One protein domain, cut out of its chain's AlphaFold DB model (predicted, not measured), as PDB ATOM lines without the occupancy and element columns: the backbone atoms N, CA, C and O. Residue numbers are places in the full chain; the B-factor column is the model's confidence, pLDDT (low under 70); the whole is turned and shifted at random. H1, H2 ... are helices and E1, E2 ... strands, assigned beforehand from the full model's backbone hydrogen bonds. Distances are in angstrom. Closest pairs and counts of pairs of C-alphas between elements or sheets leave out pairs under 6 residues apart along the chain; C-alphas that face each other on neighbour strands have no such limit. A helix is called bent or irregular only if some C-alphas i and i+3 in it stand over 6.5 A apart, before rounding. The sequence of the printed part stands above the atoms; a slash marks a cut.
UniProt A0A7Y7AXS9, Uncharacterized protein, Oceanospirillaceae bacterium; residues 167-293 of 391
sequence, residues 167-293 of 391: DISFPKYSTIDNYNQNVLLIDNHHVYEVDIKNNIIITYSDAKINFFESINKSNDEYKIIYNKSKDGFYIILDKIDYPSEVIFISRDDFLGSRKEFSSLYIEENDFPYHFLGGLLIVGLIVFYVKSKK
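What this domain is: This is residues 167 to 293 of the 391 residues of an uncharacterized protein of Oceanospirillaceae bacterium (UniProt A0A7Y7AXS9). What shape is seen first? Two small sheets, meeting at their edge strands E1 and E5, form a body with the short helices H1 and H2 near the join, and the long helix H3 sticks out from it as a free arm with residues 268 to 293. What is it built of? The printed part has 127 residues with three named helices and nine named strands, E1 E2 E3 E4 H1 E5 E6 E7 H2 E8 E9 H3 along the chain, and its class is mixed, helices and strands. The sheets, E1 - E2 - E3 - E4 - E8 and E5 - E6 - E7, are both all antiparallel. How compact is it? It is extended, with a radius of gyration of the C-alphas of 24.6 A and spans of 96 by 28 by 21 A.

Where its parts are: Where are the first elements? E1 is residues 173 to 179, 15.6 A long from C-alpha 173 at (-2.142, 5.693, 26.237). E2 is residues 182 to 187, E3 191 to 195, E4 200 to 204 and H1 209 to 213; H1 is only just irregular, with C-alphas 210 and 213 6.6 A apart. What follows? E5 is residues 224 to 227, E6 232 to 239, 21.4 A, E7 242 to 250, 24.2 A, and H2 251 to 255. E8 is residues 259 to 263, E9 265 to 267, and H3 271 to 291, 29.9 A, ending at C-alpha 291 at (41.567, 43.023, 56.355).

How they stand to each other: How is the larger sheet joined? E1 to E4 form a meander, each strand the antiparallel neighbour of the one before, with N 174 and O 186 at 2.8 A, N 185 and O 192 at 2.8 A, and N 193 and O 202 at 2.8 A. E8 is antiparallel to E4, with N 203 and O 260 at 2.8 A, and the sheet is strongly twisted. What of the smaller sheet? E5 E6 E7 is a second meander, with N 227 and O 232 at 2.8 A and N 233 and O 249 at 2.8 A; the closest C-alphas of E1 and E5, Ile 176 and Ile 225, are 6.6 A apart. How do the helices stand? H1 and H2 only graze the larger sheet, while H2 is at the smaller sheet's level, height 2.1 A. Every O i to N i+4 pair is within hydrogen-bond range in H2 and H3; H1 has 0 of 1, and 1 of 2 O i to N i+3 pairs.

The domain as a whole: How large is it? The two C-alphas farthest apart, of Asp 241 and Lys 293, are 96.0 A apart. Are there cuts or long links? The printed part has no cut, and no link is long. Where is confidence low? Residues 269 to 270 are under 70 in pLDDT.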
ATOM      1  N   ASP A 167       1.179  16.019  29.682       92.50
ATOM      2  CA  ASP A 167      -0.208  15.657  29.958       92.50
ATOM      3  C   ASP A 167      -0.520  14.302  29.314       92.50
ATOM      4  O   ASP A 167      -0.548  14.177  28.094       92.50
ATOM      5  N   ILE A 168      -0.683  13.258  30.129       90.31
ATOM      6  CA  ILE A 168      -0.928  11.893  29.653       90.31
ATOM      7  C   ILE A 168      -2.116  11.263  30.370       90.31
ATOM      8  O   ILE A 168      -2.191  11.207  31.600       90.31
ATOM      9  N   SER A 169      -3.016  10.673  29.591       87.75
ATOM     10  CA  SER A 169      -4.196   9.978  30.103       87.75
ATOM     11  C   SER A 169      -3.839   8.573  30.604       87.75
ATOM     12  O   SER A 169      -4.181   7.581  29.967       87.75
ATOM     13  N   PHE A 170      -3.137   8.428  31.733       86.44
ATOM     14  CA  PHE A 170      -2.815   7.101  32.291       86.44
ATOM     15  C   PHE A 170      -4.069   6.359  32.816       86.44
ATOM     16  O   PHE A 170      -4.917   6.977  33.459       86.44
ATOM     17  N   PRO A 171      -4.201   5.030  32.605       84.44
ATOM     18  CA  PRO A 171      -3.309   4.139  31.850       84.44
ATOM     19  C   PRO A 171      -3.611   4.086  30.343       84.44
ATOM     20  O   PRO A 171      -3.010   3.286  29.634       84.44
ATOM     21  N   LYS A 172      -4.542   4.897  29.841       86.62
ATOM     22  CA  LYS A 172      -5.120   4.851  28.489       86.62
ATOM     23  C   LYS A 172      -4.282   5.585  27.432       86.62
ATOM     24  O   LYS A 172      -4.805   6.416  26.691       86.62
ATOM     25  N   TYR A 173      -3.004   5.242  27.329       89.62
ATOM     26  CA  TYR A 173      -2.142   5.693  26.237       89.62
ATOM     27  C   TYR A 173      -1.301   4.543  25.682       89.62
ATOM     28  O   TYR A 173      -1.139   3.499  26.320       89.62
ATOM     29  N   SER A 174      -0.758   4.737  24.484       90.00
ATOM     30  CA  SER A 174       0.204   3.836  23.844       90.00
ATOM     31  C   SER A 174       1.393   4.607  23.303       90.00
ATOM     32  O   SER A 174       1.281   5.793  22.997       90.00
ATOM     33  N   THR A 175       2.517   3.913  23.162       92.81
ATOM     34  CA  THR A 175       3.706   4.443  22.501       92.81
ATOM     35  C   THR A 175       4.000   3.642  21.242       92.81
ATOM     36  O   THR A 175       3.877   2.416  21.219       92.81
ATOM     37  N   ILE A 176       4.392   4.343  20.184       93.00
ATOM     38  CA  ILE A 176       5.052   3.755  19.024       93.00
ATOM     39  C   ILE A 176       6.512   4.175  19.115       93.00
ATOM     40  O   ILE A 176       6.873   5.319  18.823       93.00
ATOM     41  N   ASP A 177       7.331   3.240  19.580       91.00
ATOM     42  CA  ASP A 177       8.768   3.432  19.725       91.00
ATOM     43  C   ASP A 177       9.417   3.576  18.328       91.00
ATOM     44  O   ASP A 177       8.944   2.996  17.346       91.00
ATOM     45  N   ASN A 178      10.516   4.331  18.229       86.75
ATOM     46  CA  ASN A 178      11.285   4.571  16.996       86.75
ATOM     47  C   ASN A 178      10.529   5.284  15.853       86.75
ATOM     48  O   ASN A 178      10.959   5.229  14.694       86.75
ATOM     49  N   TYR A 179       9.444   6.004  16.143       92.00
ATOM     50  CA  TYR A 179       8.827   6.918  15.179       92.00
ATOM     51  C   TYR A 179       9.763   8.112  14.943       92.00
ATOM     52  O   TYR A 179       9.979   8.904  15.850       92.00
ATOM     53  N   ASN A 180      10.370   8.222  13.755       87.06
ATOM     54  CA  ASN A 180      11.406   9.226  13.442       87.06
ATOM     55  C   ASN A 180      12.589   9.258  14.430       87.06
ATOM     56  O   ASN A 180      13.154  10.317  14.675       87.06
ATOM     57  N   GLN A 181      12.990   8.102  14.975       89.38
ATOM     58  CA  GLN A 181      13.999   7.993  16.055       89.38
ATOM     59  C   GLN A 181      13.551   8.598  17.407       89.38
ATOM     60  O   GLN A 181      14.318   8.637  18.369       89.38
ATOM     61  N   ASN A 182      12.287   9.003  17.490       94.88
ATOM     62  CA  ASN A 182      11.598   9.528  18.659       94.88
ATOM     63  C   ASN A 182      10.522   8.530  19.115       94.88
ATOM     64  O   ASN A 182      10.480   7.372  18.675       94.88
ATOM     65  N   VAL A 183       9.638   8.974  20.003       95.88
ATOM     66  CA  VAL A 183       8.486   8.195  20.467       95.88
ATOM     67  C   VAL A 183       7.207   8.909  20.078       95.88
ATOM     68  O   VAL A 183       7.020  10.063  20.451       95.88
ATOM     69  N   LEU A 184       6.298   8.233  19.379       96.69
ATOM     70  CA  LEU A 184       4.949   8.761  19.186       96.69
ATOM     71  C   LEU A 184       4.062   8.281  20.338       96.69
ATOM     72  O   LEU A 184       3.787   7.087  20.449       96.69
ATOM     73  N   LEU A 185       3.631   9.197  21.199       95.19
ATOM     74  CA  LEU A 185       2.664   8.946  22.260       95.19
ATOM     75  C   LEU A 185       1.264   9.274  21.758       95.19
ATOM     76  O   LEU A 185       1.021  10.353  21.222       95.19
ATOM     77  N   ILE A 186       0.344   8.339  21.961       92.50
ATOM     78  CA  ILE A 186      -1.045   8.465  21.536       92.50
ATOM     79  C   ILE A 186      -1.947   8.163  22.726       92.50
ATOM     80  O   ILE A 186      -1.867   7.074  23.305       92.50
ATOM     81  N   ASP A 187      -2.832   9.093  23.065       88.88
ATOM     82  CA  ASP A 187      -3.920   8.872  24.012       88.88
ATOM     83  C   ASP A 187      -5.266   9.371  23.450       88.88
ATOM     84  O   ASP A 187      -5.370   9.727  22.280       88.88
ATOM     85  N   ASN A 188      -6.331   9.324  24.253       85.06
ATOM     86  CA  ASN A 188      -7.674   9.730  23.817       85.06
ATOM     87  C   ASN A 188      -7.838  11.240  23.551       85.06
ATOM     88  O   ASN A 188      -8.892  11.640  23.067       85.06
ATOM     89  N   HIS A 189      -6.869  12.073  23.920       89.25
ATOM     90  CA  HIS A 189      -6.971  13.533  23.893       89.25
ATOM     91  C   HIS A 189      -5.826  14.189  23.127       89.25
ATOM     92  O   HIS A 189      -5.979  15.309  22.647       89.25
ATOM     93  N   HIS A 190      -4.694  13.499  22.991       92.75
ATOM     94  CA  HIS A 190      -3.457  14.062  22.493       92.75
ATOM     95  C   HIS A 190      -2.660  13.062  21.654       92.75
ATOM     96  O   HIS A 190      -2.664  11.847  21.879       92.75
ATOM     97  N   VAL A 191      -1.907  13.614  20.701       95.38
ATOM     98  CA  VAL A 191      -0.845  12.907  19.989       95.38
ATOM     99  C   VAL A 191       0.427  13.735  20.079       95.38
ATOM    100  O   VAL A 191       0.467  14.880  19.618       95.38
ATOM    101  N   TYR A 192       1.465  13.145  20.661       96.75
ATOM    102  CA  TYR A 192       2.763  13.780  20.841       96.75
ATOM    103  C   TYR A 192       3.861  12.984  20.154       96.75
ATOM    104  O   TYR A 192       3.886  11.762  20.236       96.75
ATOM    105  N   GLU A 193       4.823  13.667  19.553       97.56
ATOM    106  CA  GLU A 193       6.146  13.107  19.295       97.56
ATOM    107  C   GLU A 193       7.109  13.621  20.364       97.56
ATOM    108  O   GLU A 193       7.228  14.823  20.594       97.56
ATOM    109  N   VAL A 194       7.750  12.686  21.056       98.00
ATOM    110  CA  VAL A 194       8.597  12.925  22.220       98.00
ATOM    111  C   VAL A 194      10.042  12.622  21.845       98.00
ATOM    112  O   VAL A 194      10.386  11.473  21.556       98.00
ATOM    113  N   ASP A 195      10.880  13.650  21.900       97.75
ATOM    114  CA  ASP A 195      12.327  13.577  21.721       97.75
ATOM    115  C   ASP A 195      13.003  13.924  23.055       97.75
ATOM    116  O   ASP A 195      13.192  15.092  23.411       97.75
ATOM    117  N   ILE A 196      13.316  12.887  23.838       97.81
ATOM    118  CA  ILE A 196      13.914  13.041  25.169       97.81
ATOM    119  C   ILE A 196      15.341  13.562  25.040       97.81
ATOM    120  O   ILE A 196      15.722  14.462  25.785       97.81
ATOM    121  N   LYS A 197      16.115  13.034  24.085       97.25
ATOM    122  CA  LYS A 197      17.508  13.437  23.863       97.25
ATOM    123  C   LYS A 197      17.636  14.943  23.647       97.25
ATOM    124  O   LYS A 197      18.537  15.555  24.219       97.25
ATOM    125  N   ASN A 198      16.761  15.521  22.826       97.25
ATOM    126  CA  ASN A 198      16.818  16.941  22.481       97.25
ATOM    127  C   ASN A 198      15.903  17.824  23.348       97.25
ATOM    128  O   ASN A 198      15.827  19.023  23.098       97.25
ATOM    129  N   ASN A 199      15.242  17.261  24.369       97.56
ATOM    130  CA  ASN A 199      14.307  17.965  25.252       97.56
ATOM    131  C   ASN A 199      13.152  18.661  24.494       97.56
ATOM    132  O   ASN A 199      12.818  19.815  24.767       97.56
ATOM    133  N   ILE A 200      12.537  17.968  23.527       97.75
ATOM    134  CA  ILE A 200      11.463  18.509  22.678       97.75
ATOM    135  C   ILE A 200      10.224  17.611  22.742       97.75
ATOM    136  O   ILE A 200      10.311  16.401  22.540       97.75
ATOM    137  N   ILE A 201       9.053  18.218  22.947       97.75
ATOM    138  CA  ILE A 201       7.753  17.625  22.607       97.75
ATOM    139  C   ILE A 201       7.173  18.343  21.396       97.75
ATOM    140  O   ILE A 201       7.229  19.572  21.298       97.75
ATOM    141  N   ILE A 202       6.600  17.565  20.486       97.94
ATOM    142  CA  ILE A 202       5.849  18.048  19.333       97.94
ATOM    143  C   ILE A 202       4.400  17.603  19.496       97.94
ATOM    144  O   ILE A 202       4.112  16.409  19.458       97.94
ATOM    145  N   THR A 203       3.481  18.550  19.635       97.50
ATOM    146  CA  THR A 203       2.040  18.286  19.678       97.50
ATOM    147  C   THR A 203       1.455  18.330  18.273       97.50
ATOM    148  O   THR A 203       1.615  19.322  17.557       97.50
ATOM    149  N   TYR A 204       0.752  17.264  17.892       96.56
ATOM    150  CA  TYR A 204      -0.007  17.172  16.645       96.56
ATOM    151  C   TYR A 204      -1.461  17.591  16.884       96.56
ATOM    152  O   TYR A 204      -2.341  16.754  17.085       96.56
ATOM    153  N   SER A 205      -1.717  18.901  16.886       93.88
ATOM    154  CA  SER A 205      -3.027  19.468  17.256       93.88
ATOM    155  C   SER A 205      -4.159  19.125  16.278       93.88
ATOM    156  O   SER A 205      -5.327  19.200  16.650       93.88
ATOM    157  N   ASP A 206      -3.820  18.736  15.046       93.94
ATOM    158  CA  ASP A 206      -4.776  18.360  13.994       93.94
ATOM    159  C   ASP A 206      -4.967  16.835  13.875       93.94
ATOM    160  O   ASP A 206      -5.606  16.360  12.931       93.94
ATOM    161  N   ALA A 207      -4.391  16.044  14.789       93.75
ATOM    162  CA  ALA A 207      -4.501  14.592  14.727       93.75
ATOM    163  C   ALA A 207      -5.972  14.139  14.782       93.75
ATOM    164  O   ALA A 207      -6.816  14.742  15.446       93.75
ATOM    165  N   LYS A 208      -6.310  13.041  14.097       90.94
ATOM    166  CA  LYS A 208      -7.683  12.501  14.064       90.94
ATOM    167  C   LYS A 208      -8.018  11.707  15.333       90.94
ATOM    168  O   LYS A 208      -8.216  10.497  15.287       90.94
ATOM    169  N   ILE A 209      -8.127  12.404  16.460       83.62
ATOM    170  CA  ILE A 209      -8.278  11.810  17.800       83.62
ATOM    171  C   ILE A 209      -9.596  11.037  17.971       83.62
ATOM    172  O   ILE A 209      -9.622   9.979  18.594       83.62
ATOM    173  N   ASN A 210     -10.671  11.486  17.314       77.75
ATOM    174  CA  ASN A 210     -11.980  10.809  17.327       77.75
ATOM    175  C   ASN A 210     -11.918   9.355  16.827       77.75
ATOM    176  O   ASN A 210     -12.824   8.565  17.075       77.75
ATOM    177  N   PHE A 211     -10.856   8.993  16.111       75.75
ATOM    178  CA  PHE A 211     -10.643   7.652  15.597       75.75
ATOM    179  C   PHE A 211     -10.193   6.649  16.680       75.75
ATOM    180  O   PHE A 211     -10.340   5.442  16.492       75.75
ATOM    181  N   PHE A 212      -9.683   7.117  17.829       79.19
ATOM    182  CA  PHE A 212      -9.090   6.270  18.877       79.19
ATOM    183  C   PHE A 212     -10.075   5.396  19.645       79.19
ATOM    184  O   PHE A 212      -9.680   4.365  20.197       79.19
ATOM    185  N   GLU A 213     -11.351   5.767  19.675       79.81
ATOM    186  CA  GLU A 213     -12.386   4.936  20.294       79.81
ATOM    187  C   GLU A 213     -12.629   3.646  19.509       79.81
ATOM    188  O   GLU A 213     -12.948   2.622  20.107       79.81
ATOM    189  N   SER A 214     -12.422   3.674  18.189       86.00
ATOM    190  CA  SER A 214     -12.633   2.527  17.304       86.00
ATOM    191  C   SER A 214     -11.401   1.635  17.153       86.00
ATOM    192  O   SER A 214     -11.506   0.553  16.583       86.00
ATOM    193  N   ILE A 215     -10.225   2.062  17.628       87.44
ATOM    194  CA  ILE A 215      -9.012   1.241  17.542       87.44
ATOM    195  C   ILE A 215      -9.103   0.091  18.538       87.44
ATOM    196  O   ILE A 215      -9.320   0.312  19.730       87.44
ATOM    197  N   ASN A 216      -8.851  -1.121  18.047       87.94
ATOM    198  CA  ASN A 216      -8.768  -2.314  18.868       87.94
ATOM    199  C   ASN A 216      -7.729  -2.136  19.980       87.94
ATOM    200  O   ASN A 216      -6.593  -1.710  19.736       87.94
ATOM    201  N   LYS A 217      -8.125  -2.480  21.209       84.38
ATOM    202  CA  LYS A 217      -7.281  -2.354  22.404       84.38
ATOM    203  C   LYS A 217      -7.031  -3.718  23.025       84.38
ATOM    204  O   LYS A 217      -7.937  -4.530  23.179       84.38
ATOM    205  N   SER A 218      -5.796  -3.947  23.457       79.50
ATOM    206  CA  SER A 218      -5.436  -5.103  24.278       79.50
ATOM    207  C   SER A 218      -4.458  -4.657  25.351       79.50
ATOM    208  O   SER A 218      -3.473  -3.998  25.031       79.50
ATOM    209  N   ASN A 219      -4.730  -5.003  26.614       75.31
ATOM    210  CA  ASN A 219      -3.907  -4.602  27.760       75.31
ATOM    211  C   ASN A 219      -3.653  -3.077  27.805       75.31
ATOM    212  O   ASN A 219      -2.523  -2.634  27.999       75.31
ATOM    213  N   ASP A 220      -4.701  -2.275  27.575       74.81
ATOM    214  CA  ASP A 220      -4.646  -0.804  27.534       74.81
ATOM    215  C   ASP A 220      -3.689  -0.215  26.477       74.81
ATOM    216  O   ASP A 220      -3.217   0.915  26.630       74.81
ATOM    217  N   GLU A 221      -3.389  -0.965  25.412       80.88
ATOM    218  CA  GLU A 221      -2.600  -0.507  24.266       80.88
ATOM    219  C   GLU A 221      -3.390  -0.603  22.957       80.88
ATOM    220  O   GLU A 221      -4.059  -1.603  22.682       80.88
ATOM    221  N   TYR A 222      -3.274   0.439  22.138       87.25
ATOM    222  CA  TYR A 222      -3.809   0.524  20.789       87.25
ATOM    223  C   TYR A 222      -3.074  -0.433  19.852       87.25
ATOM    224  O   TYR A 222      -1.843  -0.459  19.804       87.25
ATOM    225  N   LYS A 223      -3.821  -1.181  19.037       88.75
ATOM    226  CA  LYS A 223      -3.259  -1.974  17.938       88.75
ATOM    227  C   LYS A 223      -2.970  -1.088  16.725       88.75
ATOM    228  O   LYS A 223      -3.686  -1.111  15.725       88.75
ATOM    229  N   ILE A 224      -1.900  -0.309  16.844       90.31
ATOM    230  CA  ILE A 224      -1.388   0.607  15.826       90.31
ATOM    231  C   ILE A 224       0.121   0.420  15.654       90.31
ATOM    232  O   ILE A 224       0.848   0.227  16.625       90.31
ATOM    233  N   ILE A 225       0.599   0.483  14.412       90.75
ATOM    234  CA  ILE A 225       2.031   0.464  14.099       90.75
ATOM    235  C   ILE A 225       2.346   1.417  12.949       90.75
ATOM    236  O   ILE A 225       1.591   1.514  11.980       90.75
ATOM    237  N   TYR A 226       3.480   2.107  13.045       93.06
ATOM    238  CA  TYR A 226       3.984   2.968  11.980       93.06
ATOM    239  C   TYR A 226       4.803   2.170  10.958       93.06
ATOM    240  O   TYR A 226       5.683   1.385  11.309       93.06
ATOM    241  N   ASN A 227       4.530   2.388   9.675       91.75
ATOM    242  CA  ASN A 227       5.276   1.834   8.558       91.75
ATOM    243  C   ASN A 227       6.097   2.938   7.880       91.75
ATOM    244  O   ASN A 227       5.581   3.699   7.060       91.75
ATOM    245  N   LYS A 228       7.400   2.962   8.171       89.69
ATOM    246  CA  LYS A 228       8.359   3.932   7.620       89.69
ATOM    247  C   LYS A 228       8.437   3.914   6.088       89.69
ATOM    248  O   LYS A 228       8.614   4.957   5.476       89.69
ATOM    249  N   SER A 229       8.290   2.748   5.449       90.62
ATOM    250  CA  SER A 229       8.399   2.633   3.986       90.62
ATOM    251  C   SER A 229       7.216   3.249   3.242       90.62
ATOM    252  O   SER A 229       7.381   3.653   2.093       90.62
ATOM    253  N   LYS A 230       6.027   3.262   3.853       94.38
ATOM    254  CA  LYS A 230       4.808   3.833   3.265       94.38
ATOM    255  C   LYS A 230       4.428   5.189   3.858       94.38
ATOM    256  O   LYS A 230       3.415   5.738   3.447       94.38
ATOM    257  N   ASP A 231       5.206   5.677   4.823       94.56
ATOM    258  CA  ASP A 231       4.918   6.853   5.643       94.56
ATOM    259  C   ASP A 231       3.458   6.902   6.135       94.56
ATOM    260  O   ASP A 231       2.673   7.789   5.799       94.56
ATOM    261  N   GLY A 232       3.058   5.891   6.908       95.19
ATOM    262  CA  GLY A 232       1.696   5.802   7.431       95.19
ATOM    263  C   GLY A 232       1.515   4.704   8.465       95.19
ATOM    264  O   GLY A 232       2.468   4.028   8.845       95.19
ATOM    265  N   PHE A 233       0.285   4.524   8.925       94.62
ATOM    266  CA  PHE A 233      -0.053   3.662  10.050       94.62
ATOM    267  C   PHE A 233      -0.939   2.506   9.610       94.62
ATOM    268  O   PHE A 233      -1.929   2.705   8.908       94.62
ATOM    269  N   TYR A 234      -0.597   1.303  10.067       94.06
ATOM    270  CA  TYR A 234      -1.514   0.170  10.065       94.06
ATOM    271  C   TYR A 234      -2.263   0.141  11.390       94.06
ATOM    272  O   TYR A 234      -1.641   0.215  12.452       94.06
ATOM    273  N   ILE A 235      -3.588   0.044  11.320       92.12
ATOM    274  CA  ILE A 235      -4.465   0.138  12.487       92.12
ATOM    275  C   ILE A 235      -5.493  -0.985  12.431       92.12
ATOM    276  O   ILE A 235      -6.090  -1.214  11.379       92.12
ATOM    277  N   ILE A 236      -5.703  -1.669  13.555       91.81
ATOM    278  CA  ILE A 236      -6.799  -2.627  13.712       91.81
ATOM    279  C   ILE A 236      -7.986  -1.902  14.340       91.81
ATOM    280  O   ILE A 236      -7.855  -1.341  15.425       91.81
ATOM    281  N   LEU A 237      -9.135  -1.925  13.672       90.69
ATOM    282  CA  LEU A 237     -10.374  -1.311  14.140       90.69
ATOM    283  C   LEU A 237     -11.364  -2.361  14.598       90.69
ATOM    284  O   LEU A 237     -11.598  -3.338  13.886       90.69
ATOM    285  N   ASP A 238     -11.993  -2.112  15.737       88.38
ATOM    286  CA  ASP A 238     -13.161  -2.861  16.161       88.38
ATOM    287  C   ASP A 238     -14.404  -2.350  15.441       88.38
ATOM    288  O   ASP A 238     -14.649  -1.146  15.333       88.38
ATOM    289  N   LYS A 239     -15.201  -3.292  14.938       84.50
ATOM    290  CA  LYS A 239     -16.490  -3.016  14.317       84.50
ATOM    291  C   LYS A 239     -17.587  -3.645  15.162       84.50
ATOM    292  O   LYS A 239     -17.492  -4.803  15.553       84.50
ATOM    293  N   ILE A 240     -18.641  -2.879  15.427       81.62
ATOM    294  CA  ILE A 240     -19.836  -3.400  16.097       81.62
ATOM    295  C   ILE A 240     -20.431  -4.485  15.192       81.62
ATOM    296  O   ILE A 240     -20.660  -4.222  14.016       81.62
ATOM    297  N   ASP A 241     -20.638  -5.690  15.724       83.81
ATOM    298  CA  ASP A 241     -21.221  -6.855  15.036       83.81
ATOM    299  C   ASP A 241     -20.427  -7.431  13.842       83.81
ATOM    300  O   ASP A 241     -20.912  -8.337  13.162       83.81
ATOM    301  N   TYR A 242     -19.189  -6.981  13.602       80.31
ATOM    302  CA  TYR A 242     -18.328  -7.497  12.529       80.31
ATOM    303  C   TYR A 242     -16.909  -7.807  13.026       80.31
ATOM    304  O   TYR A 242     -16.458  -7.221  14.010       80.31
ATOM    305  N   PRO A 243     -16.166  -8.702  12.345       84.50
ATOM    306  CA  PRO A 243     -14.752  -8.911  12.633       84.50
ATOM    307  C   PRO A 243     -13.955  -7.609  12.536       84.50
ATOM    308  O   PRO A 243     -14.246  -6.758  11.687       84.50
ATOM    309  N   SER A 244     -12.921  -7.486  13.370       87.81
ATOM    310  CA  SER A 244     -12.006  -6.351  13.318       87.81
ATOM    311  C   SER A 244     -11.379  -6.217  11.925       87.81
ATOM    312  O   SER A 244     -11.062  -7.207  11.261       87.81
ATOM    313  N   GLU A 245     -11.185  -4.981  11.482       91.31
ATOM    314  CA  GLU A 245     -10.621  -4.658  10.170       91.31
ATOM    315  C   GLU A 245      -9.223  -4.066  10.321       91.31
ATOM    316  O   GLU A 245      -8.976  -3.271  11.222       91.31
ATOM    317  N   VAL A 246      -8.313  -4.413   9.409       91.69
ATOM    318  CA  VAL A 246      -7.017  -3.738   9.297       91.69
ATOM    319  C   VAL A 246      -7.113  -2.661   8.229       91.69
ATOM    320  O   VAL A 246      -7.377  -2.967   7.067       91.69
ATOM    321  N   ILE A 247      -6.837  -1.416   8.603       93.69
ATOM    322  CA  ILE A 247      -6.759  -0.295   7.667       93.69
ATOM    323  C   ILE A 247      -5.336   0.255   7.570       93.69
ATOM    324  O   ILE A 247      -4.493   0.016   8.439       93.69
ATOM    325  N   PHE A 248      -5.089   1.030   6.516       95.50
ATOM    326  CA  PHE A 248      -3.903   1.865   6.376       95.50
ATOM    327  C   PHE A 248      -4.321   3.331   6.238       95.50
ATOM    328  O   PHE A 248      -5.217   3.638   5.452       95.50
ATOM    329  N   ILE A 249      -3.657   4.224   6.968       94.62
ATOM    330  CA  ILE A 249      -3.841   5.678   6.877       94.62
ATOM    331  C   ILE A 249      -2.479   6.351   6.692       94.62
ATOM    332  O   ILE A 249      -1.504   5.953   7.332       94.62
ATOM    333  N   SER A 250      -2.381   7.344   5.805       95.94
ATOM    334  CA  SER A 250      -1.125   8.080   5.622       95.94
ATOM    335  C   SER A 250      -0.775   8.884   6.880       95.94
ATOM    336  O   SER A 250      -1.649   9.206   7.692       95.94
ATOM    337  N   ARG A 251       0.507   9.214   7.062       95.38
ATOM    338  CA  ARG A 251       0.958   9.997   8.216       95.38
ATOM    339  C   ARG A 251       0.259  11.352   8.288       95.38
ATOM    340  O   ARG A 251      -0.230  11.708   9.355       95.38
ATOM    341  N   ASP A 252       0.191  12.076   7.174       94.69
ATOM    342  CA  ASP A 252      -0.456  13.392   7.120       94.69
ATOM    343  C   ASP A 252      -1.970  13.294   7.329       94.69
ATOM    344  O   ASP A 252      -2.539  14.113   8.046       94.69
ATOM    345  N   ASP A 253      -2.627  12.259   6.795       94.38
ATOM    346  CA  ASP A 253      -4.061  12.060   7.028       94.38
ATOM    347  C   ASP A 253      -4.381  11.744   8.488       94.38
ATOM    348  O   ASP A 253      -5.500  12.007   8.928       94.38
ATOM    349  N   PHE A 254      -3.454  11.122   9.218       93.38
ATOM    350  CA  PHE A 254      -3.656  10.730  10.608       93.38
ATOM    351  C   PHE A 254      -3.251  11.826  11.599       93.38
ATOM    352  O   PHE A 254      -4.026  12.143  12.499       93.38
ATOM    353  N   LEU A 255      -2.057  12.400  11.431       94.94
ATOM    354  CA  LEU A 255      -1.465  13.375  12.352       94.94
ATOM    355  C   LEU A 255      -1.798  14.832  12.004       94.94
ATOM    356  O   LEU A 255      -1.653  15.709  12.853       94.94
ATOM    357  N   GLY A 256      -2.219  15.094  10.766       93.69
ATOM    358  CA  GLY A 256      -2.425  16.443  10.257       93.69
ATOM    359  C   GLY A 256      -1.119  17.216  10.038       93.69
ATOM    360  O   GLY A 256      -0.014  16.668  10.093       93.69
ATOM    361  N   SER A 257      -1.253  18.512   9.750       91.31
ATOM    362  CA  SER A 257      -0.129  19.379   9.371       91.31
ATOM    363  C   SER A 257       0.378  20.284  10.494       91.31
ATOM    364  O   SER A 257       1.549  20.674  10.475       91.31
ATOM    365  N   ARG A 258      -0.475  20.660  11.457       95.31
ATOM    366  CA  ARG A 258      -0.099  21.590  12.528       95.31
ATOM    367  C   ARG A 258       0.747  20.898  13.594       95.31
ATOM    368  O   ARG A 258       0.335  19.900  14.177       95.31
ATOM    369  N   LYS A 259       1.913  21.488  13.865       96.31
ATOM    370  CA  LYS A 259       2.866  21.062  14.893       96.31
ATOM    371  C   LYS A 259       3.138  22.199  15.862       96.31
ATOM    372  O   LYS A 259       3.437  23.313  15.430       96.31
ATOM    373  N   GLU A 260       3.079  21.907  17.150       97.31
ATOM    374  CA  GLU A 260       3.436  22.846  18.215       97.31
ATOM    375  C   GLU A 260       4.608  22.280  19.010       97.31
ATOM    376  O   GLU A 260       4.602  21.106  19.362       97.31
ATOM    377  N   PHE A 261       5.624  23.102  19.261       97.38
ATOM    378  CA  PHE A 261       6.879  22.675  19.875       97.38
ATOM    379  C   PHE A 261       7.013  23.288  21.266       97.38
ATOM    380  O   PHE A 261       6.809  24.492  21.434       97.38
ATOM    381  N   SER A 262       7.409  22.484  22.247       97.00
ATOM    382  CA  SER A 262       7.776  22.968  23.579       97.00
ATOM    383  C   SER A 262       8.838  22.073  24.220       97.00
ATOM    384  O   SER A 262       9.222  21.042  23.666       97.00
ATOM    385  N   SER A 263       9.367  22.502  25.367       96.81
ATOM    386  CA  SER A 263      10.346  21.719  26.123       96.81
ATOM    387  C   SER A 263       9.683  20.574  26.881       96.81
ATOM    388  O   SER A 263       8.618  20.741  27.475       96.81
ATOM    389  N   LEU A 264      10.353  19.424  26.888       96.69
ATOM    390  CA  LEU A 264       9.892  18.198  27.535       96.69
ATOM    391  C   LEU A 264      10.007  18.258  29.065       96.69
ATOM    392  O   LEU A 264       9.141  17.766  29.795       96.69
ATOM    393  N   TYR A 265      11.101  18.851  29.534       96.81
ATOM    394  CA  TYR A 265      11.470  18.984  30.933       96.81
ATOM    395  C   TYR A 265      12.312  20.239  31.177       96.81
ATOM    396  O   TYR A 265      12.931  20.807  30.273       96.81
ATOM    397  N   ILE A 266      12.346  20.659  32.438       95.06
ATOM    398  CA  ILE A 266      13.267  21.682  32.926       95.06
ATOM    399  C   ILE A 266      14.564  20.975  33.308       95.06
ATOM    400  O   ILE A 266      14.550  20.081  34.153       95.06
ATOM    401  N   GLU A 267      15.669  21.360  32.673       91.38
ATOM    402  CA  GLU A 267      16.985  20.785  32.954       91.38
ATOM    403  C   GLU A 267      17.425  21.040  34.399       91.38
ATOM    404  O   GLU A 267      17.264  22.147  34.926       91.38
ATOM    405  N   GLU A 268      18.034  20.033  35.029       75.88
ATOM    406  CA  GLU A 268      18.756  20.253  36.283       75.88
ATOM    407  C   GLU A 268      19.959  21.160  36.013       75.88
ATOM    408  O   GLU A 268      20.910  20.788  35.322       75.88
ATOM    409  N   ASN A 269      19.894  22.385  36.537       69.88
ATOM    410  CA  ASN A 269      20.933  23.380  36.346       69.88
ATOM    411  C   ASN A 269      21.699  23.620  37.652       69.88
ATOM    412  O   ASN A 269      21.186  24.256  38.572       69.88
ATOM    413  N   ASP A 270      22.958  23.181  37.691       68.69
ATOM    414  CA  ASP A 270      23.874  23.432  38.810       68.69
ATOM    415  C   ASP A 270      24.539  24.822  38.757       68.69
ATOM    416  O   ASP A 270      25.193  25.258  39.710       68.69
ATOM    417  N   PHE A 271      24.362  25.565  37.656       73.06
ATOM    418  CA  PHE A 271      24.906  26.913  37.469       73.06
ATOM    419  C   PHE A 271      24.672  27.876  38.648       73.06
ATOM    420  O   PHE A 271      25.639  28.531  39.046       73.06
ATOM    421  N   PRO A 272      23.468  27.992  39.253       74.25
ATOM    422  CA  PRO A 272      23.269  28.878  40.398       74.25
ATOM    423  C   PRO A 272      24.169  28.524  41.591       74.25
ATOM    424  O   PRO A 272      24.687  29.433  42.242       74.25
ATOM    425  N   TYR A 273      24.433  27.239  41.853       77.38
ATOM    426  CA  TYR A 273      25.323  26.820  42.941       77.38
ATOM    427  C   TYR A 273      26.782  27.183  42.651       77.38
ATOM    428  O   TYR A 273      27.472  27.722  43.521       77.38
ATOM    429  N   HIS A 274      27.242  26.972  41.416       81.62
ATOM    430  CA  HIS A 274      28.583  27.380  40.994       81.62
ATOM    431  C   HIS A 274      28.763  28.906  41.015       81.62
ATOM    432  O   HIS A 274      29.799  29.400  41.465       81.62
ATOM    433  N   PHE A 275      27.745  29.661  40.594       85.62
ATOM    434  CA  PHE A 275      27.751  31.123  40.616       85.62
ATOM    435  C   PHE A 275      27.816  31.675  42.048       85.62
ATOM    436  O   PHE A 275      28.655  32.531  42.345       85.62
ATOM    437  N   LEU A 276      26.994  31.144  42.962       87.94
ATOM    438  CA  LEU A 276      27.027  31.505  44.384       87.94
ATOM    439  C   LEU A 276      28.371  31.152  45.035       87.94
ATOM    440  O   LEU A 276      28.922  31.966  45.780       87.94
ATOM    441  N   GLY A 277      28.937  29.984  44.711       90.44
ATOM    442  CA  GLY A 277      30.277  29.594  45.152       90.44
ATOM    443  C   GLY A 277      31.355  30.574  44.679       90.44
ATOM    444  O   GLY A 277      32.200  31.001  45.468       90.44
ATOM    445  N   GLY A 278      31.280  31.011  43.418       91.81
ATOM    446  CA  GLY A 278      32.161  32.037  42.860       91.81
ATOM    447  C   GLY A 278      32.056  33.379  43.590       91.81
ATOM    448  O   GLY A 278      33.078  33.960  43.965       91.81
ATOM    449  N   LEU A 279      30.835  33.851  43.867       93.81
ATOM    450  CA  LEU A 279      30.609  35.084  44.633       93.81
ATOM    451  C   LEU A 279      31.179  35.003  46.052       93.81
ATOM    452  O   LEU A 279      31.773  35.974  46.529       93.81
ATOM    453  N   LEU A 280      31.049  33.853  46.715       93.88
ATOM    454  CA  LEU A 280      31.590  33.640  48.056       93.88
ATOM    455  C   LEU A 280      33.124  33.719  48.055       93.88
ATOM    456  O   LEU A 280      33.702  34.394  48.907       93.88
ATOM    457  N   ILE A 281      33.782  33.118  47.060       93.88
ATOM    458  CA  ILE A 281      35.241  33.208  46.889       93.88
ATOM    459  C   ILE A 281      35.676  34.659  46.658       93.88
ATOM    460  O   ILE A 281      36.606  35.131  47.314       93.88
ATOM    461  N   VAL A 282      34.989  35.401  45.785       94.19
ATOM    462  CA  VAL A 282      35.278  36.828  45.556       94.19
ATOM    463  C   VAL A 282      35.091  37.633  46.844       94.19
ATOM    464  O   VAL A 282      35.948  38.451  47.185       94.19
ATOM    465  N   GLY A 283      34.028  37.363  47.606       92.19
ATOM    466  CA  GLY A 283      33.783  37.976  48.910       92.19
ATOM    467  C   GLY A 283      34.919  37.721  49.903       92.19
ATOM    468  O   GLY A 283      35.411  38.663  50.529       92.19
ATOM    469  N   LEU A 284      35.399  36.476  49.996       92.88
ATOM    470  CA  LEU A 284      36.542  36.106  50.836       92.88
ATOM    471  C   LEU A 284      37.838  36.794  50.389       92.88
ATOM    472  O   LEU A 284      38.591  37.272  51.236       92.88
ATOM    473  N   ILE A 285      38.088  36.906  49.080       91.81
ATOM    474  CA  ILE A 285      39.257  37.620  48.539       91.81
ATOM    475  C   ILE A 285      39.187  39.108  48.897       91.81
ATOM    476  O   ILE A 285      40.159  39.664  49.409       91.81
ATOM    477  N   VAL A 286      38.039  39.758  48.686       89.25
ATOM    478  CA  VAL A 286      37.843  41.174  49.029       89.25
ATOM    479  C   VAL A 286      38.014  41.393  50.531       89.25
ATOM    480  O   VAL A 286      38.685  42.345  50.937       89.25
ATOM    481  N   PHE A 287      37.463  40.508  51.364       88.12
ATOM    482  CA  PHE A 287      37.641  40.554  52.812       88.12
ATOM    483  C   PHE A 287      39.110  40.372  53.216       88.12
ATOM    484  O   PHE A 287      39.628  41.142  54.026       88.12
ATOM    485  N   TYR A 288      39.820  39.414  52.621       85.38
ATOM    486  CA  TYR A 288      41.242  39.187  52.876       85.38
ATOM    487  C   TYR A 288      42.099  40.401  52.485       85.38
ATOM    488  O   TYR A 288      42.972  40.820  53.243       85.38
ATOM    489  N   VAL A 289      41.823  41.027  51.336       82.12
ATOM    490  CA  VAL A 289      42.533  42.237  50.896       82.12
ATOM    491  C   VAL A 289      42.213  43.429  51.803       82.12
ATOM    492  O   VAL A 289      43.130  44.131  52.223       82.12
ATOM    493  N   LYS A 290      40.940  43.643  52.170       76.69
ATOM    494  CA  LYS A 290      40.529  44.747  53.059       76.69
ATOM    495  C   LYS A 290      40.976  44.565  54.514       76.69
ATOM    496  O   LYS A 290      41.186  45.558  55.208       76.69
ATOM    497  N   SER A 291      41.128  43.328  54.984       70.50
ATOM    498  CA  SER A 291      41.567  43.023  56.355       70.50
ATOM    499  C   SER A 291      43.082  43.143  56.553       70.50
ATOM    500  O   SER A 291      43.539  43.269  57.695       70.50
ATOM    501  N   LYS A 292      43.883  43.190  55.476       72.44
ATOM    502  CA  LYS A 292      45.307  43.541  55.573       72.44
ATOM    503  C   LYS A 292      45.460  45.001  56.009       72.44
ATOM    504  O   LYS A 292      45.369  45.927  55.209       72.44
ATOM    505  N   LYS A 293      45.735  45.210  57.300       73.94
ATOM    506  CA  LYS A 293      46.122  46.525  57.837       73.94
ATOM    507  C   LYS A 293      47.419  46.997  57.165       73.94
ATOM    508  O   LYS A 293      48.408  46.258  57.183       73.94
TER     509      LYS A 293